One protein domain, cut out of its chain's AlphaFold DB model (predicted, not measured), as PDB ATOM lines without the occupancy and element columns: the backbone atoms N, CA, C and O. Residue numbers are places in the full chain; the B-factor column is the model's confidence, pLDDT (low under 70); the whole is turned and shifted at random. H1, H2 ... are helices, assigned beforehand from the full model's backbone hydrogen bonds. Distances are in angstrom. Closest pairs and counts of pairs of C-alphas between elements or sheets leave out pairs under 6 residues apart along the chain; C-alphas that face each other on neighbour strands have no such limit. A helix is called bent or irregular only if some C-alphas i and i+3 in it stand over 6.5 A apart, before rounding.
ATOM      1  N   GLY A 270     190.805 163.264 150.969       61.25
ATOM      2  CA  GLY A 270     189.568 163.021 150.224       61.25
ATOM      3  C   GLY A 270     189.188 164.121 149.239       61.25
ATOM      4  O   GLY A 270     189.478 164.021 148.050       61.25
ATOM      5  N   ASP A 271     188.479 165.147 149.713       86.00
ATOM      6  CA  ASP A 271     187.684 165.997 148.822       86.00
ATOM      7  C   ASP A 271     188.440 167.227 148.282       86.00
ATOM      8  O   ASP A 271     188.502 168.293 148.907       86.00
ATOM      9  N   VAL A 272     188.943 167.103 147.049       89.44
ATOM     10  CA  VAL A 272     189.436 168.232 146.237       89.44
ATOM     11  C   VAL A 272     188.369 169.333 146.134       89.44
ATOM     12  O   VAL A 272     188.704 170.516 146.202       89.44
ATOM     13  N   ASN A 273     187.078 168.985 146.069       92.44
ATOM     14  CA  ASN A 273     185.990 169.961 145.956       92.44
ATOM     15  C   ASN A 273     185.761 170.746 147.257       92.44
ATOM     16  O   ASN A 273     185.298 171.883 147.211       92.44
ATOM     17  N   ALA A 274     186.094 170.193 148.426       92.75
ATOM     18  CA  ALA A 274     186.095 170.944 149.683       92.75
ATOM     19  C   ALA A 274     187.219 171.992 149.685       92.75
ATOM     20  O   ALA A 274     187.003 173.134 150.092       92.75
ATOM     21  N   CYS A 275     188.391 171.635 149.149       90.94
ATOM     22  CA  CYS A 275     189.515 172.557 148.983       90.94
ATOM     23  C   CYS A 275     189.185 173.673 147.977       90.94
ATOM     24  O   CYS A 275     189.419 174.845 148.268       90.94
ATOM     25  N   LEU A 276     188.570 173.335 146.837       95.06
ATOM     26  CA  LEU A 276     188.140 174.313 145.830       95.06
ATOM     27  C   LEU A 276     187.030 175.244 146.350       95.06
ATOM     28  O   LEU A 276     187.118 176.447 146.130       95.06
ATOM     29  N   ARG A 277     186.048 174.741 147.116       95.56
ATOM     30  CA  ARG A 277     185.024 175.584 147.776       95.56
ATOM     31  C   ARG A 277     185.621 176.531 148.828       95.56
ATOM     32  O   ARG A 277     185.185 177.682 148.943       95.56
ATOM     33  N   LYS A 278     186.636 176.082 149.580       95.94
ATOM     34  CA  LYS A 278     187.401 176.942 150.502       95.94
ATOM     35  C   LYS A 278     188.139 178.037 149.723       95.94
ATOM     36  O   LYS A 278     188.016 179.206 150.081       95.94
ATOM     37  N   LEU A 279     188.837 177.673 148.644       96.00
ATOM     38  CA  LEU A 279     189.535 178.620 147.774       96.00
ATOM     39  C   LEU A 279     188.569 179.649 147.173       96.00
ATOM     40  O   LEU A 279     188.800 180.842 147.319       96.00
ATOM     41  N   GLU A 280     187.451 179.218 146.588       96.62
ATOM     42  CA  GLU A 280     186.416 180.103 146.039       96.62
ATOM     43  C   GLU A 280     185.923 181.135 147.069       96.62
ATOM     44  O   GLU A 280     185.805 182.325 146.767       96.62
ATOM     45  N   THR A 281     185.690 180.703 148.310       97.12
ATOM     46  CA  THR A 281     185.271 181.597 149.403       97.12
ATOM     47  C   THR A 281     186.338 182.664 149.697       97.12
ATOM     48  O   THR A 281     186.012 183.841 149.883       97.12
ATOM     49  N   LEU A 282     187.620 182.288 149.665       97.00
ATOM     50  CA  LEU A 282     188.743 183.216 149.832       97.00
ATOM     51  C   LEU A 282     188.879 184.175 148.636       97.00
ATOM     52  O   LEU A 282     189.069 185.372 148.847       97.00
ATOM     53  N   LEU A 283     188.695 183.693 147.402       96.81
ATOM     54  CA  LEU A 283     188.740 184.510 146.178       96.81
ATOM     55  C   LEU A 283     187.637 185.576 146.147       96.81
ATOM     56  O   LEU A 283     187.905 186.733 145.815       96.81
ATOM     57  N   ARG A 284     186.417 185.225 146.579       96.75
ATOM     58  CA  ARG A 284     185.332 186.200 146.794       96.75
ATOM     59  C   ARG A 284     185.691 187.222 147.879       96.75
ATOM     60  O   ARG A 284     185.393 188.402 147.719       96.75
ATOM     61  N   THR A 285     186.367 186.796 148.949       96.81
ATOM     62  CA  THR A 285     186.787 187.681 150.052       96.81
ATOM     63  C   THR A 285     187.824 188.719 149.601       96.81
ATOM     64  O   THR A 285     187.692 189.892 149.950       96.81
ATOM     65  N   ILE A 286     188.809 188.333 148.778       96.44
ATOM     66  CA  ILE A 286     189.787 189.270 148.186       96.44
ATOM     67  C   ILE A 286     189.255 190.030 146.956       96.44
ATOM     68  O   ILE A 286     189.983 190.838 146.385       96.44
ATOM     69  N   LYS A 287     187.998 189.789 146.547       97.25
ATOM     70  CA  LYS A 287     187.369 190.342 145.332       97.25
ATOM     71  C   LYS A 287     188.203 190.112 144.062       97.25
ATOM     72  O   LYS A 287     188.414 191.039 143.282       97.25
ATOM     73  N   TYR A 288     188.676 188.882 143.860       97.44
ATOM     74  CA  TYR A 288     189.422 188.504 142.657       97.44
ATOM     75  C   TYR A 288     188.579 188.766 141.385       97.44
ATOM     76  O   TYR A 288     187.484 188.209 141.280       97.44
ATOM     77  N   PRO A 289     189.043 189.599 140.429       96.06
ATOM     78  CA  PRO A 289     188.238 190.032 139.282       96.06
ATOM     79  C   PRO A 289     188.316 189.087 138.073       96.06
ATOM     80  O   PRO A 289     187.530 189.223 137.140       96.06
ATOM     81  N   GLY A 290     189.284 188.167 138.048       95.19
ATOM     82  CA  GLY A 290     189.495 187.256 136.925       95.19
ATOM     83  C   GLY A 290     188.548 186.053 136.938       95.19
ATOM     84  O   GLY A 290     188.069 185.625 137.988       95.19
ATOM     85  N   HIS A 291     188.340 185.445 135.770       96.62
ATOM     86  CA  HIS A 291     187.736 184.115 135.700       96.62
ATOM     87  C   HIS A 291     188.670 183.079 136.352       96.62
ATOM     88  O   HIS A 291     189.886 183.122 136.161       96.62
ATOM     89  N   VAL A 292     188.102 182.145 137.114       97.06
ATOM     90  CA  VAL A 292     188.844 181.096 137.826       97.06
ATOM     91  C   VAL A 292     188.631 179.771 137.105       97.06
ATOM     92  O   VAL A 292     187.519 179.247 137.086       97.06
ATOM     93  N   ASP A 293     189.688 179.209 136.518       96.88
ATOM     94  CA  ASP A 293     189.610 177.877 135.921       96.88
ATOM     95  C   ASP A 293     189.703 176.783 136.998       96.88
ATOM     96  O   ASP A 293     190.769 176.245 137.299       96.88
ATOM     97  N   TYR A 294     188.557 176.426 137.576       95.75
ATOM     98  CA  TYR A 294     188.456 175.332 138.546       95.75
ATOM     99  C   TYR A 294     188.840 173.953 137.972       95.75
ATOM    100  O   TYR A 294     189.209 173.064 138.741       95.75
ATOM    101  N   ASN A 295     188.791 173.766 136.648       95.19
ATOM    102  CA  ASN A 295     189.182 172.525 135.972       95.19
ATOM    103  C   ASN A 295     190.707 172.449 135.784       95.19
ATOM    104  O   ASN A 295     191.300 171.389 135.968       95.19
ATOM    105  N   GLY A 296     191.360 173.572 135.486       94.50
ATOM    106  CA  GLY A 296     192.814 173.707 135.555       94.50
ATOM    107  C   GLY A 296     193.335 173.577 136.991       94.50
ATOM    108  O   GLY A 296     194.297 172.847 137.229       94.50
ATOM    109  N   LEU A 297     192.653 174.177 137.976       93.06
ATOM    110  CA  LEU A 297     193.005 174.051 139.399       93.06
ATOM    111  C   LEU A 297     192.895 172.612 139.920       93.06
ATOM    112  O   LEU A 297     193.793 172.165 140.633       93.06
ATOM    113  N   SER A 298     191.843 171.865 139.563       92.25
ATOM    114  CA  SER A 298     191.695 170.457 139.974       92.25
ATOM    115  C   SER A 298     192.750 169.534 139.345       92.25
ATOM    116  O   SER A 298     193.117 168.525 139.946       92.25
ATOM    117  N   LYS A 299     193.291 169.921 138.181       91.12
ATOM    118  CA  LYS A 299     194.440 169.292 137.500       91.12
ATOM    119  C   LYS A 299     195.799 169.864 137.929       91.12
ATOM    120  O   LYS A 299     196.828 169.413 137.435       91.12
ATOM    121  N   GLY A 300     195.813 170.871 138.805       88.69
ATOM    122  CA  GLY A 300     197.016 171.565 139.268       88.69
ATOM    123  C   GLY A 300     197.838 172.264 138.181       88.69
ATOM    124  O   GLY A 300     199.056 172.383 138.348       88.69
ATOM    125  N   ASP A 301     197.193 172.711 137.100       91.25
ATOM    126  CA  ASP A 301     197.820 173.479 136.021       91.25
ATOM    127  C   ASP A 301     198.329 174.841 136.550       91.25
ATOM    128  O   ASP A 301     197.537 175.618 137.100       91.25
ATOM    129  N   PRO A 302     199.629 175.169 136.382       89.88
ATOM    130  CA  PRO A 302     200.167 176.502 136.646       89.88
ATOM    131  C   PRO A 302     199.369 177.646 136.021       89.88
ATOM    132  O   PRO A 302     199.220 178.686 136.665       89.88
ATOM    133  N   SER A 303     198.814 177.462 134.819       93.69
ATOM    134  CA  SER A 303     198.043 178.502 134.124       93.69
ATOM    135  C   SER A 303     196.827 178.978 134.933       93.69
ATOM    136  O   SER A 303     196.487 180.160 134.905       93.69
ATOM    137  N   ALA A 304     196.225 178.084 135.725       94.94
ATOM    138  CA  ALA A 304     195.010 178.352 136.482       94.94
ATOM    139  C   ALA A 304     195.266 179.007 137.852       94.94
ATOM    140  O   ALA A 304     194.414 179.757 138.332       94.94
ATOM    141  N   PHE A 305     196.422 178.760 138.490       93.12
ATOM    142  CA  PHE A 305     196.734 179.340 139.809       93.12
ATOM    143  C   PHE A 305     197.697 180.531 139.790       93.12
ATOM    144  O   PHE A 305     197.636 181.358 140.702       93.12
ATOM    145  N   LEU A 306     198.572 180.660 138.787       93.06
ATOM    146  CA  LEU A 306     199.510 181.789 138.714       93.06
ATOM    147  C   LEU A 306     198.803 183.162 138.702       93.06
ATOM    148  O   LEU A 306     199.240 184.033 139.459       93.06
ATOM    149  N   PRO A 307     197.688 183.373 137.968       96.25
ATOM    150  CA  PRO A 307     196.941 184.634 138.016       96.25
ATOM    151  C   PRO A 307     196.383 184.962 139.412       96.25
ATOM    152  O   PRO A 307     196.416 186.115 139.840       96.25
ATOM    153  N   ILE A 308     195.942 183.941 140.156       96.56
ATOM    154  CA  ILE A 308     195.427 184.077 141.527       96.56
ATOM    155  C   ILE A 308     196.534 184.537 142.480       96.56
ATOM    156  O   ILE A 308     196.347 185.500 143.227       96.56
ATOM    157  N   VAL A 309     197.689 183.863 142.455       93.62
ATOM    158  CA  VAL A 309     198.832 184.204 143.319       93.62
ATOM    159  C   VAL A 309     199.362 185.596 142.968       93.62
ATOM    160  O   VAL A 309     199.540 186.420 143.866       93.62
ATOM    161  N   SER A 310     199.511 185.890 141.673       94.00
ATOM    162  CA  SER A 310     199.927 187.204 141.172       94.00
ATOM    163  C   SER A 310     199.015 188.323 141.681       94.00
ATOM    164  O   SER A 310     199.498 189.248 142.332       94.00
ATOM    165  N   PHE A 311     197.693 188.220 141.492       96.19
ATOM    166  CA  PHE A 311     196.737 189.215 141.998       96.19
ATOM    167  C   PHE A 311     196.797 189.368 143.525       96.19
ATOM    168  O   PHE A 311     196.764 190.486 144.041       96.19
ATOM    169  N   THR A 312     196.894 188.253 144.254       92.94
ATOM    170  CA  THR A 312     196.899 188.256 145.726       92.94
ATOM    171  C   THR A 312     198.085 189.050 146.280       92.94
ATOM    172  O   THR A 312     197.923 189.800 147.242       92.94
ATOM    173  N   LEU A 313     199.259 188.930 145.653       89.75
ATOM    174  CA  LEU A 313     200.464 189.656 146.052       89.75
ATOM    175  C   LEU A 313     200.475 191.092 145.499       89.75
ATOM    176  O   LEU A 313     200.577 192.046 146.267       89.75
ATOM    177  N   THR A 314     200.318 191.259 144.184       91.69
ATOM    178  CA  THR A 314     200.522 192.553 143.504       91.69
ATOM    179  C   THR A 314     199.365 193.534 143.664       91.69
ATOM    180  O   THR A 314     199.595 194.735 143.745       91.69
ATOM    181  N   SER A 315     198.121 193.047 143.685       93.06
ATOM    182  CA  SER A 315     196.923 193.889 143.543       93.06
ATOM    183  C   SER A 315     196.123 193.988 144.840       93.06
ATOM    184  O   SER A 315     195.645 195.065 145.191       93.06
ATOM    185  N   PHE A 316     195.982 192.882 145.578       93.56
ATOM    186  CA  PHE A 316     195.215 192.874 146.826       93.56
ATOM    187  C   PHE A 316     195.995 193.468 148.011       93.56
ATOM    188  O   PHE A 316     195.420 194.178 148.839       93.56
ATOM    189  N   SER A 317     197.307 193.213 148.108       91.88
ATOM    190  CA  SER A 317     198.130 193.770 149.190       91.88
ATOM    191  C   SER A 317     199.566 194.123 148.763       91.88
ATOM    192  O   SER A 317     200.509 193.537 149.307       91.88
ATOM    193  N   PRO A 318     199.756 195.142 147.897       90.56
ATOM    194  CA  PRO A 318     201.082 195.613 147.487       90.56
ATOM    195  C   PRO A 318     202.081 195.834 148.646       90.56
ATOM    196  O   PRO A 318     203.213 195.376 148.531       90.56
ATOM    197  N   PRO A 319     201.698 196.418 149.809       89.56
ATOM    198  CA  PRO A 319     202.627 196.589 150.933       89.56
ATOM    199  C   PRO A 319     203.182 195.274 151.499       89.56
ATOM    200  O   PRO A 319     204.278 195.252 152.047       89.56
ATOM    201  N   PHE A 320     202.437 194.172 151.374       87.38
ATOM    202  CA  PHE A 320     202.898 192.854 151.810       87.38
ATOM    203  C   PHE A 320     203.830 192.209 150.775       87.38
ATOM    204  O   PHE A 320     204.790 191.552 151.163       87.38
ATOM    205  N   ALA A 321     203.594 192.430 149.477       87.00
ATOM    206  CA  ALA A 321     204.534 192.016 148.438       87.00
ATOM    207  C   ALA A 321     205.873 192.762 148.554       87.00
ATOM    208  O   ALA A 321     206.917 192.129 148.443       87.00
ATOM    209  N   ASN A 322     205.851 194.065 148.862       88.00
ATOM    210  CA  ASN A 322     207.071 194.832 149.129       88.00
ATOM    211  C   ASN A 322     207.857 194.248 150.310       88.00
ATOM    212  O   ASN A 322     209.039 193.973 150.148       88.00
ATOM    213  N   GLN A 323     207.196 193.944 151.436       88.31
ATOM    214  CA  GLN A 323     207.854 193.284 152.571       88.31
ATOM    215  C   GLN A 323     208.481 191.937 152.176       88.31
ATOM    216  O   GLN A 323     209.617 191.673 152.537       88.31
ATOM    217  N   LEU A 324     207.785 191.095 151.399       85.44
ATOM    218  CA  LEU A 324     208.347 189.818 150.934       85.44
ATOM    219  C   LEU A 324     209.588 189.998 150.041       85.44
ATOM    220  O   LEU A 324     210.490 189.165 150.091       85.44
ATOM    221  N   MET A 325     209.636 191.062 149.232       83.44
ATOM    222  CA  MET A 325     210.810 191.398 148.416       83.44
ATOM    223  C   MET A 325     211.959 191.959 149.266       83.44
ATOM    224  O   MET A 325     213.106 191.585 149.041       83.44
ATOM    225  N   GLU A 326     211.665 192.804 150.259       88.56
ATOM    226  CA  GLU A 326     212.645 193.317 151.232       88.56
ATOM    227  C   GLU A 326     213.240 192.190 152.097       88.56
ATOM    228  O   GLU A 326     214.441 192.186 152.363       88.56
ATOM    229  N   ASP A 327     212.425 191.194 152.458       86.44
ATOM    230  CA  ASP A 327     212.833 189.982 153.180       86.44
ATOM    231  C   ASP A 327     213.589 188.968 152.279       86.44
ATOM    232  O   ASP A 327     214.047 187.932 152.765       86.44
ATOM    233  N   GLY A 328     213.714 189.227 150.967       81.94
ATOM    234  CA  GLY A 328     214.422 188.364 150.008       81.94
ATOM    235  C   GLY A 328     213.729 187.030 149.685       81.94
ATOM    236  O   GLY A 328     214.387 186.073 149.276       81.94
ATOM    237  N   LEU A 329     212.412 186.926 149.890       76.69
ATOM    238  CA  LEU A 329     211.665 185.669 149.768       76.69
ATOM    239  C   LEU A 329     211.199 185.386 148.329       76.69
ATOM    240  O   LEU A 329     210.062 185.672 147.946       76.69
ATOM    241  N   GLU A 330     212.057 184.737 147.540       72.25
ATOM    242  CA  GLU A 330     211.700 184.236 146.207       72.25
ATOM    243  C   GLU A 330     210.782 182.997 146.266       72.25
ATOM    244  O   GLU A 330     211.124 181.947 146.818       72.25
ATOM    245  N   LEU A 331     209.605 183.078 145.633       64.88
ATOM    246  CA  LEU A 331     208.627 181.981 145.561       64.88
ATOM    247  C   LEU A 331     209.007 180.922 144.507       64.88
ATOM    248  O   LEU A 331     208.342 180.754 143.481       64.88
ATOM    249  N   MET A 332     210.069 180.163 144.781       57.34
ATOM    250  CA  MET A 332     210.588 179.125 143.883       57.34
ATOM    251  C   MET A 332     209.753 177.831 143.906       57.34
ATOM    252  O   MET A 332     209.919 176.946 144.750       57.34
ATOM    253  N   ALA A 333     208.864 177.675 142.923       54.59
ATOM    254  CA  ALA A 333     208.017 176.491 142.768       54.59
ATOM    255  C   ALA A 333     208.755 175.307 142.099       54.59
ATOM    256  O   ALA A 333     208.692 175.115 140.880       54.59
ATOM    257  N   LYS A 334     209.418 174.453 142.894       50.41
ATOM    258  CA  LYS A 334     210.025 173.205 142.388       50.41
ATOM    259  C   LYS A 334     208.941 172.214 141.933       50.41
ATOM    260  O   LYS A 334     208.090 171.797 142.717       50.41
ATOM    261  N   ARG A 335     208.977 171.812 140.658       51.25
ATOM    262  CA  ARG A 335     208.075 170.794 140.091       51.25
ATOM    263  C   ARG A 335     208.512 169.391 140.525       51.25
ATOM    264  O   ARG A 335     209.500 168.882 140.011       51.25
ATOM    265  N   THR A 336     207.758 168.766 141.427       44.97
ATOM    266  CA  THR A 336     207.775 167.311 141.652       44.97
ATOM    267  C   THR A 336     206.622 166.650 140.887       44.97
ATOM    268  O   THR A 336     205.594 167.283 140.632       44.97
ATOM    269  N   SER A 337     206.821 165.405 140.452       52.56
ATOM    270  CA  SER A 337     205.985 164.696 139.468       52.56
ATOM    271  C   SER A 337     204.700 164.066 140.021       52.56
ATOM    272  O   SER A 337     203.840 163.656 139.242       52.56
ATOM    273  N   ASP A 338     204.541 164.002 141.343       53.44
ATOM    274  CA  ASP A 338     203.522 163.163 141.985       53.44
ATOM    275  C   ASP A 338     202.145 163.835 141.995       53.44
ATOM    276  O   ASP A 338     201.734 164.491 142.953       53.44
ATOM    277  N   SER A 339     201.442 163.654 140.881       65.12
ATOM    278  CA  SER A 339     200.222 164.350 140.459       65.12
ATOM    279  C   SER A 339     199.210 164.675 141.585       65.12
ATOM    280  O   SER A 339     199.153 165.806 142.072       65.12
ATOM    281  N   LEU A 340     198.412 163.702 142.047       62.91
ATOM    282  CA  LEU A 340     197.173 163.985 142.792       62.91
ATOM    283  C   LEU A 340     197.354 164.535 144.220       62.91
ATOM    284  O   LEU A 340     196.702 165.516 144.587       62.91
ATOM    285  N   THR A 341     198.223 163.942 145.045       68.94
ATOM    286  CA  THR A 341     198.384 164.405 146.444       68.94
ATOM    287  C   THR A 341     199.100 165.755 146.525       68.94
ATOM    288  O   THR A 341     198.886 166.522 147.468       68.94
ATOM    289  N   LEU A 342     199.907 166.086 145.513       73.56
ATOM    290  CA  LEU A 342     200.536 167.392 145.370       73.56
ATOM    291  C   LEU A 342     199.516 168.484 145.017       73.56
ATOM    292  O   LEU A 342     199.682 169.612 145.472       73.56
ATOM    293  N   PHE A 343     198.448 168.186 144.267       78.50
ATOM    294  CA  PHE A 343     197.415 169.180 143.933       78.50
ATOM    295  C   PHE A 343     196.624 169.645 145.156       78.50
ATOM    296  O   PHE A 343     196.471 170.849 145.354       78.50
ATOM    297  N   ILE A 344     196.205 168.722 146.031       80.50
ATOM    298  CA  ILE A 344     195.535 169.074 147.298       80.50
ATOM    299  C   ILE A 344     196.448 169.971 148.147       80.50
ATOM    300  O   ILE A 344     196.005 170.998 148.664       80.50
ATOM    301  N   ARG A 345     197.747 169.643 148.223       84.00
ATOM    302  CA  ARG A 345     198.745 170.473 148.916       84.00
ATOM    303  C   ARG A 345     198.925 171.843 148.256       84.00
ATOM    304  O   ARG A 345     198.925 172.833 148.975       84.00
ATOM    305  N   LYS A 346     199.011 171.934 146.923       83.00
ATOM    306  CA  LYS A 346     199.099 173.211 146.184       83.00
ATOM    307  C   LYS A 346     197.880 174.102 146.439       83.00
ATOM    308  O   LYS A 346     198.055 175.275 146.753       83.00
ATOM    309  N   ILE A 347     196.663 173.555 146.371       88.06
ATOM    310  CA  ILE A 347     195.428 174.305 146.665       88.06
ATOM    311  C   ILE A 347     195.409 174.758 148.132       88.06
ATOM    312  O   ILE A 347     195.041 175.904 148.393       88.06
ATOM    313  N   SER A 348     195.850 173.918 149.081       87.62
ATOM    314  CA  SER A 348     196.011 174.339 150.483       87.62
ATOM    315  C   SER A 348     197.009 175.485 150.605       87.62
ATOM    316  O   SER A 348     196.640 176.525 151.125       87.62
ATOM    317  N   VAL A 349     198.212 175.358 150.034       88.25
ATOM    318  CA  VAL A 349     199.245 176.409 150.060       88.25
ATOM    319  C   VAL A 349     198.724 177.723 149.474       88.25
ATOM    320  O   VAL A 349     198.951 178.771 150.063       88.25
ATOM    321  N   ILE A 350     197.957 177.696 148.378       89.88
ATOM    322  CA  ILE A 350     197.314 178.903 147.828       89.88
ATOM    323  C   ILE A 350     196.286 179.477 148.816       89.88
ATOM    324  O   ILE A 350     196.277 180.685 149.051       89.88
ATOM    325  N   CYS A 351     195.450 178.638 149.439       90.94
ATOM    326  CA  CYS A 351     194.532 179.086 150.490       90.94
ATOM    327  C   CYS A 351     195.285 179.700 151.679       90.94
ATOM    328  O   CYS A 351     194.836 180.699 152.237       90.94
ATOM    329  N   ASP A 352     196.407 179.112 152.079       91.00
ATOM    330  CA  ASP A 352     197.193 179.523 153.240       91.00
ATOM    331  C   ASP A 352     197.949 180.833 152.946       91.00
ATOM    332  O   ASP A 352     197.934 181.735 153.783       91.00
ATOM    333  N   ILE A 353     198.464 181.015 151.720       90.50
ATOM    334  CA  ILE A 353     198.976 182.299 151.212       90.50
ATOM    335  C   ILE A 353     197.871 183.360 151.249       90.50
ATOM    336  O   ILE A 353     198.067 184.402 151.867       90.50
ATOM    337  N   ILE A 354     196.693 183.110 150.660       92.81
ATOM    338  CA  ILE A 354     195.598 184.099 150.648       92.81
ATOM    339  C   ILE A 354     195.164 184.464 152.079       92.81
ATOM    340  O   ILE A 354     194.940 185.638 152.366       92.81
ATOM    341  N   ASN A 355     195.101 183.494 152.999       93.25
ATOM    342  CA  ASN A 355     194.809 183.755 154.412       93.25
ATOM    343  C   ASN A 355     195.904 184.588 155.098       93.25
ATOM    344  O   ASN A 355     195.576 185.530 155.821       93.25
ATOM    345  N   LEU A 356     197.183 184.288 154.858       91.31
ATOM    346  CA  LEU A 356     198.310 185.060 155.387       91.31
ATOM    347  C   LEU A 356     198.277 186.507 154.876       91.31
ATOM    348  O   LEU A 356     198.385 187.440 155.678       91.31
ATOM    349  N   VAL A 357     198.053 186.702 153.571       91.62
ATOM    350  CA  VAL A 357     197.909 188.035 152.968       91.62
ATOM    351  C   VAL A 357     196.700 188.767 153.552       91.62
ATOM    352  O   VAL A 357     196.830 189.922 153.948       91.62
ATOM    353  N   LEU A 358     195.541 188.111 153.690       92.38
ATOM    354  CA  LEU A 358     194.352 188.688 154.333       92.38
ATOM    355  C   LEU A 358     194.628 189.130 155.776       92.38
ATOM    356  O   LEU A 358     194.226 190.228 156.172       92.38
ATOM    357  N   GLN A 359     195.316 188.311 156.572       93.31
ATOM    358  CA  GLN A 359     195.674 188.654 157.949       93.31
ATOM    359  C   GLN A 359     196.634 189.850 157.994       93.31
ATOM    360  O   GLN A 359     196.353 190.835 158.680       93.31
ATOM    361  N   LYS A 360     197.726 189.812 157.220       90.69
ATOM    362  CA  LYS A 360     198.732 190.885 157.165       90.69
ATOM    363  C   LYS A 360     198.152 192.193 156.620       90.69
ATOM    364  O   LYS A 360     198.355 193.234 157.240       90.69
ATOM    365  N   HIS A 361     197.345 192.149 155.560       91.56
ATOM    366  CA  HIS A 361     196.631 193.314 155.027       91.56
ATOM    367  C   HIS A 361     195.743 193.967 156.095       91.56
ATOM    368  O   HIS A 361     195.780 195.183 156.282       91.56
ATOM    369  N   ASN A 362     194.979 193.173 156.853       91.44
ATOM    370  CA  ASN A 362     194.126 193.690 157.926       91.44
ATOM    371  C   ASN A 362     194.922 194.286 159.104       91.44
ATOM    372  O   ASN A 362     194.429 195.210 159.752       91.44
ATOM    373  N   LEU A 363     196.138 193.802 159.381       91.81
ATOM    374  CA  LEU A 363     197.037 194.397 160.378       91.81
ATOM    375  C   LEU A 363     197.619 195.732 159.887       91.81
ATOM    376  O   LEU A 363     197.487 196.744 160.577       91.81
ATOM    377  N   LEU A 364     198.168 195.770 158.670       87.31
ATOM    378  CA  LEU A 364     198.726 196.989 158.068       87.31
ATOM    379  C   LEU A 364     197.656 198.085 157.918       87.31
ATOM    380  O   LEU A 364     197.884 199.243 158.272       87.31
ATOM    381  N   LYS A 365     196.434 197.712 157.518       88.38
ATOM    382  CA  LYS A 365     195.279 198.620 157.420       88.38
ATOM    383  C   LYS A 365     194.801 199.169 158.772       88.38
ATOM    384  O   LYS A 365     194.178 200.229 158.799       88.38
ATOM    385  N   LYS A 366     195.077 198.483 159.889       89.50
ATOM    386  CA  LYS A 366     194.858 199.026 161.243       89.50
ATOM    387  C   LYS A 366     195.961 200.016 161.626       89.50
ATOM    388  O   LYS A 366     195.651 201.083 162.144       89.50
ATOM    389  N   MET A 367     197.223 199.699 161.332       78.25
ATOM    390  CA  MET A 367     198.369 200.563 161.657       78.25
ATOM    391  C   MET A 367     198.361 201.879 160.863       78.25
ATOM    392  O   MET A 367     198.613 202.937 161.433       78.25
ATOM    393  N   SER A 368     197.956 201.837 159.589       72.69
ATOM    394  CA  SER A 368     197.804 203.015 158.717       72.69
ATOM    395  C   SER A 368     196.698 203.997 159.148       72.69
ATOM    396  O   SER A 368     196.566 205.054 158.537       72.69
TER     397      SER A 368
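This is residues 270 to 368 of the 559 residues of the protein "Centrosomal protein of 44 kDa" of Dissostichus mawsoni (UniProt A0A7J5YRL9). One long helix, H5, makes the longest axis, and two shorter helices, H1 and H3, pack along it, the three centres making a triangle. The short H2 sits near the beginnings of H1 and H3, while H4 stands across H5 farther along, and a long link without named elements leads from H4 back to where H5 begins. The printed part has 99 residues with five named helices, in the order H1, H2, H3, H4, H5, and no named strand; the class is all helix. It is compact, with a radius of gyration of the C-alphas of 13.9 A, and spans 41 by 28 by 22 A.

Find C-alpha 272 at (189.436, 168.232, 146.237); from there H1 runs over residues 272 to 285, 20.0 A long. Next come H2, residues 294 to 298, 6.0 A, and H3, residues 302 to 316, 19.9 A. H3 is irregular, but only just: C-alphas 304 and 307 are 6.7 A apart. H4 covers residues 318 to 326, 12.4 A. Find C-alpha 339 at (200.222, 164.350, 140.459), where H5 begins; it ends with C-alpha 367 at (198.369, 200.563, 161.657), 42.0 A away.

Begin with the hub, H5, which touches the four other helices. H1 touches residues 344 to 355 of H5, the same way at a shallow tilt of 22 degrees; the closest C-alphas, of Leu 279 and Cys 351, are 5.7 A apart. Residues 309 to 313 of H3 touch residues 350 to 357 of H5, the same way at a shallow tilt of 7 degrees, with the C-alphas of Thr 312 and Ile 354 closest at 6.6 A. H1 and H3 are only just apart, at 8.2 A. H4 touches residues 357 to 361 of H5, only just about perpendicular at 73 degrees; the C-alphas of Phe 320 and Val 357 are closest at 7.0 A. H2 only just touches H5, with 3 pairs of C-alphas within 8 A, the closest being Ser 298 and Phe 343 at 7.1 A. H2 and H3 touch only at the corner, closest at the C-alphas of Gly 296 and Ala 304, 5.2 A. Every O i to N i+4 pair is within hydrogen-bond range in H1, H2 and H4, against 8 of 11 in H3 and 24 of 25 in H5.

The C-alphas farthest apart, of Ser 337 and Ser 368, are 43.7 A apart. The printed part has no cut. The link from H4 to H5, residues 327 to 338, is long. Look for pLDDT under 70 at residue 270 and residues 331 to 341; the mean of the printed part is 86.7.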